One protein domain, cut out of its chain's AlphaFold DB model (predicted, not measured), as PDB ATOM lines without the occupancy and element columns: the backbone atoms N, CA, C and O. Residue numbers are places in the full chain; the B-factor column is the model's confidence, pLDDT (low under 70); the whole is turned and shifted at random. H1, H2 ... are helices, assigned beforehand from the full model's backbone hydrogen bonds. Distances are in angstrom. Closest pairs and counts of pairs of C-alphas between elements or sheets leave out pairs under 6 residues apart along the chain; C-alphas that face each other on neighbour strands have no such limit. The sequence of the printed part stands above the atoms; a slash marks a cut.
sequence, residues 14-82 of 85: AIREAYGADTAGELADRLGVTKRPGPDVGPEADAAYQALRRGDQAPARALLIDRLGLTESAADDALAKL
ATOM      1  N   ALA A  14     220.991 181.592 263.845       84.69
ATOM      2  CA  ALA A  14     221.951 180.493 263.947       84.69
ATOM      3  C   ALA A  14     221.445 179.335 264.833       84.69
ATOM      4  O   ALA A  14     221.647 178.169 264.513       84.69
ATOM      5  N   ILE A  15     220.736 179.646 265.924       85.12
ATOM      6  CA  ILE A  15     220.131 178.635 266.802       85.12
ATOM      7  C   ILE A  15     218.880 178.041 266.144       85.12
ATOM      8  O   ILE A  15     218.672 176.831 266.197       85.12
ATOM      9  N   ARG A  16     218.066 178.863 265.468       88.19
ATOM     10  CA  ARG A  16     216.897 178.360 264.730       88.19
ATOM     11  C   ARG A  16     217.295 177.374 263.640       88.19
ATOM     12  O   ARG A  16     216.654 176.345 263.506       88.19
ATOM     13  N   GLU A  17     218.354 177.655 262.891       86.06
ATOM     14  CA  GLU A  17     218.851 176.773 261.832       86.06
ATOM     15  C   GLU A  17     219.455 175.482 262.399       86.06
ATOM     16  O   GLU A  17     219.170 174.401 261.887       86.06
ATOM     17  N   ALA A  18     220.219 175.569 263.492       85.94
ATOM     18  CA  ALA A  18     220.862 174.406 264.107       85.94
ATOM     19  C   ALA A  18     219.871 173.418 264.753       85.94
ATOM     20  O   ALA A  18     220.062 172.203 264.674       85.94
ATOM     21  N   TYR A  19     218.804 173.919 265.384       84.62
ATOM     22  CA  TYR A  19     217.842 173.086 266.127       84.62
ATOM     23  C   TYR A  19     216.465 172.988 265.460       84.62
ATOM     24  O   TYR A  19     215.599 172.233 265.912       84.62
ATOM     25  N   GLY A  20     216.248 173.750 264.388       86.88
ATOM     26  CA  GLY A  20     214.985 173.852 263.664       86.88
ATOM     27  C   GLY A  20     213.835 174.452 264.477       86.88
ATOM     28  O   GLY A  20     212.693 174.195 264.114       86.88
ATOM     29  N   ALA A  21     214.110 175.150 265.585       88.69
ATOM     30  CA  ALA A  21     213.110 175.679 266.516       88.69
ATOM     31  C   ALA A  21     213.044 177.206 266.452       88.69
ATOM     32  O   ALA A  21     214.084 177.860 266.509       88.69
ATOM     33  N   ASP A  22     211.846 177.787 266.389       87.69
ATOM     34  CA  ASP A  22     211.671 179.237 266.241       87.69
ATOM     35  C   ASP A  22     211.704 179.992 267.574       87.69
ATOM     36  O   ASP A  22     212.150 181.148 267.645       87.69
ATOM     37  N   THR A  23     211.239 179.341 268.639       90.19
ATOM     38  CA  THR A  23     211.112 179.931 269.973       90.19
ATOM     39  C   THR A  23     211.856 179.126 271.030       90.19
ATOM     40  O   THR A  23     212.117 177.934 270.864       90.19
ATOM     41  N   ALA A  24     212.182 179.769 272.153       86.12
ATOM     42  CA  ALA A  24     212.809 179.082 273.281       86.12
ATOM     43  C   ALA A  24     211.916 177.963 273.845       86.12
ATOM     44  O   ALA A  24     212.432 176.925 274.253       86.12
ATOM     45  N   GLY A  25     210.587 178.141 273.823       85.62
ATOM     46  CA  GLY A  25     209.639 177.092 274.202       85.62
ATOM     47  C   GLY A  25     209.722 175.866 273.290       85.62
ATOM     48  O   GLY A  25     209.823 174.746 273.784       85.62
ATOM     49  N   GLU A  26     209.752 176.077 271.971       88.88
ATOM     50  CA  GLU A  26     209.877 174.984 271.000       88.88
ATOM     51  C   GLU A  26     211.231 174.273 271.112       88.88
ATOM     52  O   GLU A  26     211.300 173.045 271.053       88.88
ATOM     53  N   LEU A  27     212.313 175.025 271.324       88.94
ATOM     54  CA  LEU A  27     213.634 174.445 271.548       88.94
ATOM     55  C   LEU A  27     213.655 173.586 272.814       88.94
ATOM     56  O   LEU A  27     214.159 172.467 272.773       88.94
ATOM     57  N   ALA A  28     213.085 174.075 273.916       86.62
ATOM     58  CA  ALA A  28     213.001 173.317 275.159       86.62
ATOM     59  C   ALA A  28     212.213 172.009 274.983       86.62
ATOM     60  O   ALA A  28     212.643 170.969 275.478       86.62
ATOM     61  N   ASP A  29     211.115 172.035 274.224       87.12
ATOM     62  CA  ASP A  29     210.352 170.826 273.898       87.12
ATOM     63  C   ASP A  29     211.158 169.824 273.078       87.12
ATOM     64  O   ASP A  29     211.179 168.636 273.397       87.12
ATOM     65  N   ARG A  30     211.867 170.292 272.048       86.75
ATOM     66  CA  ARG A  30     212.692 169.422 271.199       86.75
ATOM     67  C   ARG A  30     213.874 168.816 271.937       86.75
ATOM     68  O   ARG A  30     214.225 167.670 271.682       86.75
ATOM     69  N   LEU A  31     214.484 169.583 272.836       85.62
ATOM     70  CA  LEU A  31     215.567 169.109 273.693       85.62
ATOM     71  C   LEU A  31     215.073 168.159 274.792       85.62
ATOM     72  O   LEU A  31     215.893 167.540 275.466       85.62
ATOM     73  N   GLY A  32     213.757 168.028 274.979       85.88
ATOM     74  CA  GLY A  32     213.185 167.207 276.038       85.88
ATOM     75  C   GLY A  32     213.456 167.785 277.424       85.88
ATOM     76  O   GLY A  32     213.662 167.027 278.368       85.88
ATOM     77  N   VAL A  33     213.478 169.116 277.556       86.19
ATOM     78  CA  VAL A  33     213.580 169.786 278.858       86.19
ATOM     79  C   VAL A  33     212.419 169.309 279.726       86.19
ATOM     80  O   VAL A  33     211.252 169.434 279.353       86.19
ATOM     81  N   THR A  34     212.734 168.756 280.893       84.31
ATOM     82  CA  THR A  34     211.738 168.202 281.822       84.31
ATOM     83  C   THR A  34     211.565 169.060 283.068       84.31
ATOM     84  O   THR A  34     210.516 169.017 283.713       84.31
ATOM     85  N   LYS A  35     212.564 169.888 283.393       83.94
ATOM     86  CA  LYS A  35     212.538 170.785 284.549       83.94
ATOM     87  C   LYS A  35     212.256 172.213 284.113       83.94
ATOM     88  O   LYS A  35     212.860 172.730 283.177       83.94
ATOM     89  N   ARG A  36     211.348 172.872 284.833       79.44
ATOM     90  CA  ARG A  36     211.058 174.289 284.618       79.44
ATOM     91  C   ARG A  36     212.204 175.125 285.203       79.44
ATOM     92  O   ARG A  36     212.454 175.000 286.403       79.44
ATOM     93  N   PRO A  37     212.880 175.971 284.410       75.25
ATOM     94  CA  PRO A  37     213.936 176.822 284.939       75.25
ATOM     95  C   PRO A  37     213.361 177.828 285.946       75.25
ATOM     96  O   PRO A  37     212.373 178.510 285.673       75.25
ATOM     97  N   GLY A  38     213.966 177.872 287.135       72.62
ATOM     98  CA  GLY A  38     213.657 178.840 288.188       72.62
ATOM     99  C   GLY A  38     214.421 180.161 288.014       72.62
ATOM    100  O   GLY A  38     215.272 180.262 287.130       72.62
ATOM    101  N   PRO A  39     214.165 181.173 288.863       72.12
ATOM    102  CA  PRO A  39     214.840 182.476 288.787       72.12
ATOM    103  C   PRO A  39     216.367 182.374 288.935       72.12
ATOM    104  O   PRO A  39     217.098 183.162 288.339       72.12
ATOM    105  N   ASP A  40     216.849 181.358 289.653       75.06
ATOM    106  CA  ASP A  40     218.275 181.124 289.897       75.06
ATOM    107  C   ASP A  40     219.019 180.562 288.674       75.06
ATOM    108  O   ASP A  40     220.247 180.564 288.636       75.06
ATOM    109  N   VAL A  41     218.293 180.113 287.641       83.00
ATOM    110  CA  VAL A  41     218.908 179.596 286.408       83.00
ATOM    111  C   VAL A  41     219.582 180.708 285.606       83.00
ATOM    112  O   VAL A  41     220.537 180.422 284.899       83.00
ATOM    113  N   GLY A  42     219.142 181.966 285.723       81.06
ATOM    114  CA  GLY A  42     219.720 183.088 284.970       81.06
ATOM    115  C   GLY A  42     221.231 183.259 285.202       81.06
ATOM    116  O   GLY A  42     222.001 183.095 284.258       81.06
ATOM    117  N   PRO A  43     221.679 183.509 286.450       84.31
ATOM    118  CA  PRO A  43     223.103 183.650 286.762       84.31
ATOM    119  C   PRO A  43     223.941 182.411 286.415       84.31
ATOM    120  O   PRO A  43     225.081 182.539 285.967       84.31
ATOM    121  N   GLU A  44     223.388 181.207 286.603       84.94
ATOM    122  CA  GLU A  44     224.076 179.956 286.260       84.94
ATOM    123  C   GLU A  44     224.201 179.768 284.741       84.94
ATOM    124  O   GLU A  44     225.255 179.346 284.264       84.94
ATOM    125  N   ALA A  45     223.170 180.129 283.973       86.19
ATOM    126  CA  ALA A  45     223.186 180.091 282.513       86.19
ATOM    127  C   ALA A  45     224.195 181.089 281.940       86.19
ATOM    128  O   ALA A  45     224.944 180.736 281.028       86.19
ATOM    129  N   ASP A  46     224.283 182.290 282.512       86.50
ATOM    130  CA  ASP A  46     225.288 183.282 282.126       86.50
ATOM    131  C   ASP A  46     226.708 182.787 282.425       86.50
ATOM    132  O   ASP A  46     227.593 182.864 281.568       86.50
ATOM    133  N   ALA A  47     226.940 182.224 283.615       88.50
ATOM    134  CA  ALA A  47     228.236 181.653 283.975       88.50
ATOM    135  C   ALA A  47     228.623 180.489 283.046       88.50
ATOM    136  O   ALA A  47     229.761 180.432 282.568       88.50
ATOM    137  N   ALA A  48     227.670 179.606 282.741       89.00
ATOM    138  CA  ALA A  48     227.857 178.490 281.825       89.00
ATOM    139  C   ALA A  48     228.146 178.955 280.393       89.00
ATOM    140  O   ALA A  48     229.062 178.440 279.755       89.00
ATOM    141  N   TYR A  49     227.440 179.975 279.904       86.56
ATOM    142  CA  TYR A  49     227.690 180.572 278.595       86.56
ATOM    143  C   TYR A  49     229.095 181.184 278.507       86.56
ATOM    144  O   TYR A  49     229.815 180.974 277.531       86.56
ATOM    145  N   GLN A  50     229.536 181.891 279.549       88.94
ATOM    146  CA  GLN A  50     230.885 182.460 279.595       88.94
ATOM    147  C   GLN A  50     231.977 181.384 279.664       88.94
ATOM    148  O   GLN A  50     233.072 181.591 279.139       88.94
ATOM    149  N   ALA A  51     231.732 180.263 280.344       88.62
ATOM    150  CA  ALA A  51     232.644 179.118 280.351       88.62
ATOM    151  C   ALA A  51     232.712 178.457 278.967       88.62
ATOM    152  O   ALA A  51     233.803 178.251 278.434       88.62
ATOM    153  N   LEU A  52     231.555 178.270 278.331       87.94
ATOM    154  CA  LEU A  52     231.440 177.700 276.996       87.94
ATOM    155  C   LEU A  52     232.190 178.531 275.948       87.94
ATOM    156  O   LEU A  52     232.936 177.981 275.144       87.94
ATOM    157  N   ARG A  53     232.088 179.865 276.011       86.12
ATOM    158  CA  ARG A  53     232.869 180.779 275.152       86.12
ATOM    159  C   ARG A  53     234.381 180.670 275.338       86.12
ATOM    160  O   ARG A  53     235.134 181.033 274.442       86.12
ATOM    161  N   ARG A  54     234.833 180.202 276.502       87.62
ATOM    162  CA  ARG A  54     236.248 179.948 276.809       87.62
ATOM    163  C   ARG A  54     236.681 178.520 276.447       87.62
ATOM    164  O   ARG A  54     237.839 178.180 276.663       87.62
ATOM    165  N   GLY A  55     235.776 177.714 275.887       85.88
ATOM    166  CA  GLY A  55     236.015 176.326 275.491       85.88
ATOM    167  C   GLY A  55     235.690 175.289 276.569       85.88
ATOM    168  O   GLY A  55     235.911 174.105 276.337       85.88
ATOM    169  N   ASP A  56     235.160 175.700 277.726       89.25
ATOM    170  CA  ASP A  56     234.761 174.780 278.791       89.25
ATOM    171  C   ASP A  56     233.264 174.454 278.705       89.25
ATOM    172  O   ASP A  56     232.397 175.269 279.026       89.25
ATOM    173  N   GLN A  57     232.966 173.237 278.258       89.44
ATOM    174  CA  GLN A  57     231.603 172.740 278.084       89.44
ATOM    175  C   GLN A  57     230.999 172.156 279.366       89.44
ATOM    176  O   GLN A  57     229.779 171.983 279.435       89.44
ATOM    177  N   ALA A  58     231.806 171.858 280.391       89.88
ATOM    178  CA  ALA A  58     231.334 171.140 281.571       89.88
ATOM    179  C   ALA A  58     230.244 171.903 282.351       89.88
ATOM    180  O   ALA A  58     229.228 171.285 282.682       89.88
ATOM    181  N   PRO A  59     230.350 173.231 282.577       90.69
ATOM    182  CA  PRO A  59     229.298 173.990 283.254       90.69
ATOM    183  C   PRO A  59     227.985 174.038 282.466       90.69
ATOM    184  O   PRO A  59     226.906 173.963 283.050       90.69
ATOM    185  N   ALA A  60     228.063 174.121 281.134       90.25
ATOM    186  CA  ALA A  60     226.885 174.111 280.271       90.25
ATOM    187  C   ALA A  60     226.200 172.738 280.278       90.25
ATOM    188  O   ALA A  60     224.981 172.659 280.419       90.25
ATOM    189  N   ARG A  61     226.983 171.654 280.219       92.12
ATOM    190  CA  ARG A  61     226.486 170.278 280.338       92.12
ATOM    191  C   ARG A  61     225.790 170.046 281.681       92.12
ATOM    192  O   ARG A  61     224.673 169.535 281.704       92.12
ATOM    193  N   ALA A  62     226.416 170.468 282.781       91.00
ATOM    194  CA  ALA A  62     225.844 170.362 284.122       91.00
ATOM    195  C   ALA A  62     224.513 171.117 284.227       91.00
ATOM    196  O   ALA A  62     223.528 170.566 284.702       91.00
ATOM    197  N   LEU A  63     224.430 172.340 283.694       89.81
ATOM    198  CA  LEU A  63     223.187 173.112 283.696       89.81
ATOM    199  C   LEU A  63     222.061 172.422 282.908       89.81
ATOM    200  O   LEU A  63     220.926 172.344 283.386       89.81
ATOM    201  N   LEU A  64     222.367 171.887 281.724       89.50
ATOM    202  CA  LEU A  64     221.402 171.158 280.896       89.50
ATOM    203  C   LEU A  64     220.829 169.929 281.627       89.50
ATOM    204  O   LEU A  64     219.622 169.689 281.598       89.50
ATOM    205  N   ILE A  65     221.667 169.173 282.334       91.44
ATOM    206  CA  ILE A  65     221.238 167.967 283.055       91.44
ATOM    207  C   ILE A  65     220.553 168.341 284.378       91.44
ATOM    208  O   ILE A  65     219.396 167.994 284.629       91.44
ATOM    209  N   ASP A  66     221.237 169.100 285.225       89.19
ATOM    210  CA  ASP A  66     220.823 169.321 286.608       89.19
ATOM    211  C   ASP A  66     219.651 170.292 286.701       89.19
ATOM    212  O   ASP A  66     218.702 170.047 287.458       89.19
ATOM    213  N   ARG A  67     219.672 171.372 285.911       87.12
ATOM    214  CA  ARG A  67     218.657 172.432 285.971       87.12
ATOM    215  C   ARG A  67     217.540 172.260 284.958       87.12
ATOM    216  O   ARG A  67     216.405 172.587 285.288       87.12
ATOM    217  N   LEU A  68     217.834 171.727 283.772       85.75
ATOM    218  CA  LEU A  68     216.846 171.546 282.699       85.75
ATOM    219  C   LEU A  68     216.355 170.094 282.563       85.75
ATOM    220  O   LEU A  68     215.306 169.846 281.965       85.75
ATOM    221  N   GLY A  69     217.024 169.140 283.213       89.31
ATOM    222  CA  GLY A  69     216.570 167.752 283.276       89.31
ATOM    223  C   GLY A  69     216.751 166.991 281.966       89.31
ATOM    224  O   GLY A  69     215.969 166.077 281.700       89.31
ATOM    225  N   LEU A  70     217.731 167.382 281.148       90.06
ATOM    226  CA  LEU A  70     218.137 166.611 279.976       90.06
ATOM    227  C   LEU A  70     218.858 165.330 280.407       90.06
ATOM    228  O   LEU A  70     219.487 165.265 281.466       90.06
ATOM    229  N   THR A  71     218.810 164.312 279.551       89.31
ATOM    230  CA  THR A  71     219.718 163.168 279.663       89.31
ATOM    231  C   THR A  71     221.132 163.583 279.258       89.31
ATOM    232  O   THR A  71     221.312 164.528 278.491       89.31
ATOM    233  N   GLU A  72     222.144 162.852 279.727       88.62
ATOM    234  CA  GLU A  72     223.546 163.107 279.368       88.62
ATOM    235  C   GLU A  72     223.764 163.161 277.849       88.62
ATOM    236  O   GLU A  72     224.314 164.132 277.341       88.62
ATOM    237  N   SER A  73     223.228 162.178 277.117       87.69
ATOM    238  CA  SER A  73     223.316 162.130 275.651       87.69
ATOM    239  C   SER A  73     222.646 163.331 274.984       87.69
ATOM    240  O   SER A  73     223.192 163.880 274.034       87.69
ATOM    241  N   ALA A  74     221.479 163.763 275.473       86.44
ATOM    242  CA  ALA A  74     220.787 164.920 274.913       86.44
ATOM    243  C   ALA A  74     221.540 166.226 275.199       86.44
ATOM    244  O   ALA A  74     221.549 167.120 274.356       86.44
ATOM    245  N   ALA A  75     222.175 166.342 276.369       88.75
ATOM    246  CA  ALA A  75     223.006 167.491 276.706       88.75
ATOM    247  C   ALA A  75     224.251 167.559 275.809       88.75
ATOM    248  O   ALA A  75     224.555 168.623 275.273       88.75
ATOM    249  N   ASP A  76     224.919 166.427 275.588       89.38
ATOM    250  CA  ASP A  76     226.098 166.346 274.721       89.38
ATOM    251  C   ASP A  76     225.742 166.646 273.254       89.38
ATOM    252  O   ASP A  76     226.392 167.475 272.614       89.38
ATOM    253  N   ASP A  77     224.645 166.077 272.744       88.69
ATOM    254  CA  ASP A  77     224.133 166.368 271.399       88.69
ATOM    255  C   ASP A  77     223.715 167.833 271.240       88.69
ATOM    256  O   ASP A  77     223.917 168.435 270.181       88.69
ATOM    257  N   ALA A  78     223.118 168.420 272.281       87.69
ATOM    258  CA  ALA A  78     222.776 169.831 272.278       87.69
ATOM    259  C   ALA A  78     224.045 170.673 272.167       87.69
ATOM    260  O   ALA A  78     224.117 171.518 271.284       87.69
ATOM    261  N   LEU A  79     225.065 170.424 272.983       87.12
ATOM    262  CA  LEU A  79     226.310 171.192 272.939       87.12
ATOM    263  C   LEU A  79     227.067 171.011 271.617       87.12
ATOM    264  O   LEU A  79     227.614 171.982 271.100       87.12
ATOM    265  N   ALA A  80     227.042 169.816 271.025       87.19
ATOM    266  CA  ALA A  80     227.678 169.541 269.735       87.19
ATOM    267  C   ALA A  80     227.015 170.278 268.556       87.19
ATOM    268  O   ALA A  80     227.679 170.588 267.568       87.19
ATOM    269  N   LYS A  81     225.709 170.563 268.650       85.00
ATOM    270  CA  LYS A  81     224.949 171.312 267.635       85.00
ATOM    271  C   LYS A  81     225.048 172.823 267.791       85.00
ATOM    272  O   LYS A  81     224.533 173.542 266.932       85.00
ATOM    273  N   LEU A  82     225.664 173.320 268.866       81.94
ATOM    274  CA  LEU A  82     225.786 174.756 269.050       81.94
ATOM    275  C   LEU A  82     226.653 175.347 267.929       81.94
ATOM    276  O   LEU A  82     227.764 174.868 267.690       81.94
TER     277      LEU A  82
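What this domain is: This is residues 14 to 82 of the 85 residues of an uncharacterized protein of Subtercola sp. Z020 (UniProt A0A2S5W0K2). Five short helices stand round an open middle: the hairpin of H3 and H4, with H5 packed on H4, makes one side, and H1 and H2, near each other, make the other. Residues 31 to 40 arch from H2 across to H3. The printed part has 69 residues with five named helices, H1 to H5 in order along the chain, and no named strand; the class is all helix. It is compact, with a radius of gyration of the C-alphas of 11.4 A and spans of 25 by 25 by 20 A.

Where its parts are: H1 is residues 14 to 19, beginning at C-alpha 14 at (221.951, 180.493, 263.947). H2 is residues 24 to 30. H3, the longest helix, is residues 41 to 53 and measures 18.0 A from first to last C-alpha. H4, residues 58 to 67, measures 13.5 A. H5, residues 72 to 80, measures 12.3 A and ends at C-alpha 80 at (227.678, 169.541, 269.735).

How they stand to each other: H1 and H2 are close but not clearly touching, their closest C-alphas, those of Tyr 19 and Leu 27, being 7.0 A apart. They run the same way at a shallow tilt of 28 degrees. H2 and H3 are apart. H3 and H4 touch as a helical hairpin, opposite ways at a shallow tilt of 25 degrees; their closest C-alphas, those of Ala 48 and Ala 60, are 4.7 A apart. H4 and H5 touch, opposite ways at a steep tilt of 49 degrees; their closest C-alphas, those of Arg 61 and Ala 75, are 5.8 A apart. H1 and H5 are apart, as are H3 and H5. In H1, H2, H3, H4 and H5, every O i to N i+4 pair is within hydrogen-bond range.

The domain as a whole: The two C-alphas farthest apart, those of Glu 17 and Asp 40, are 28.4 A apart. The printed part has no cut. The link from H2 to H3, 10 residues, is short, and the other three are tight. The mean pLDDT of the printed part is 86.5, and no printed residue is under 70.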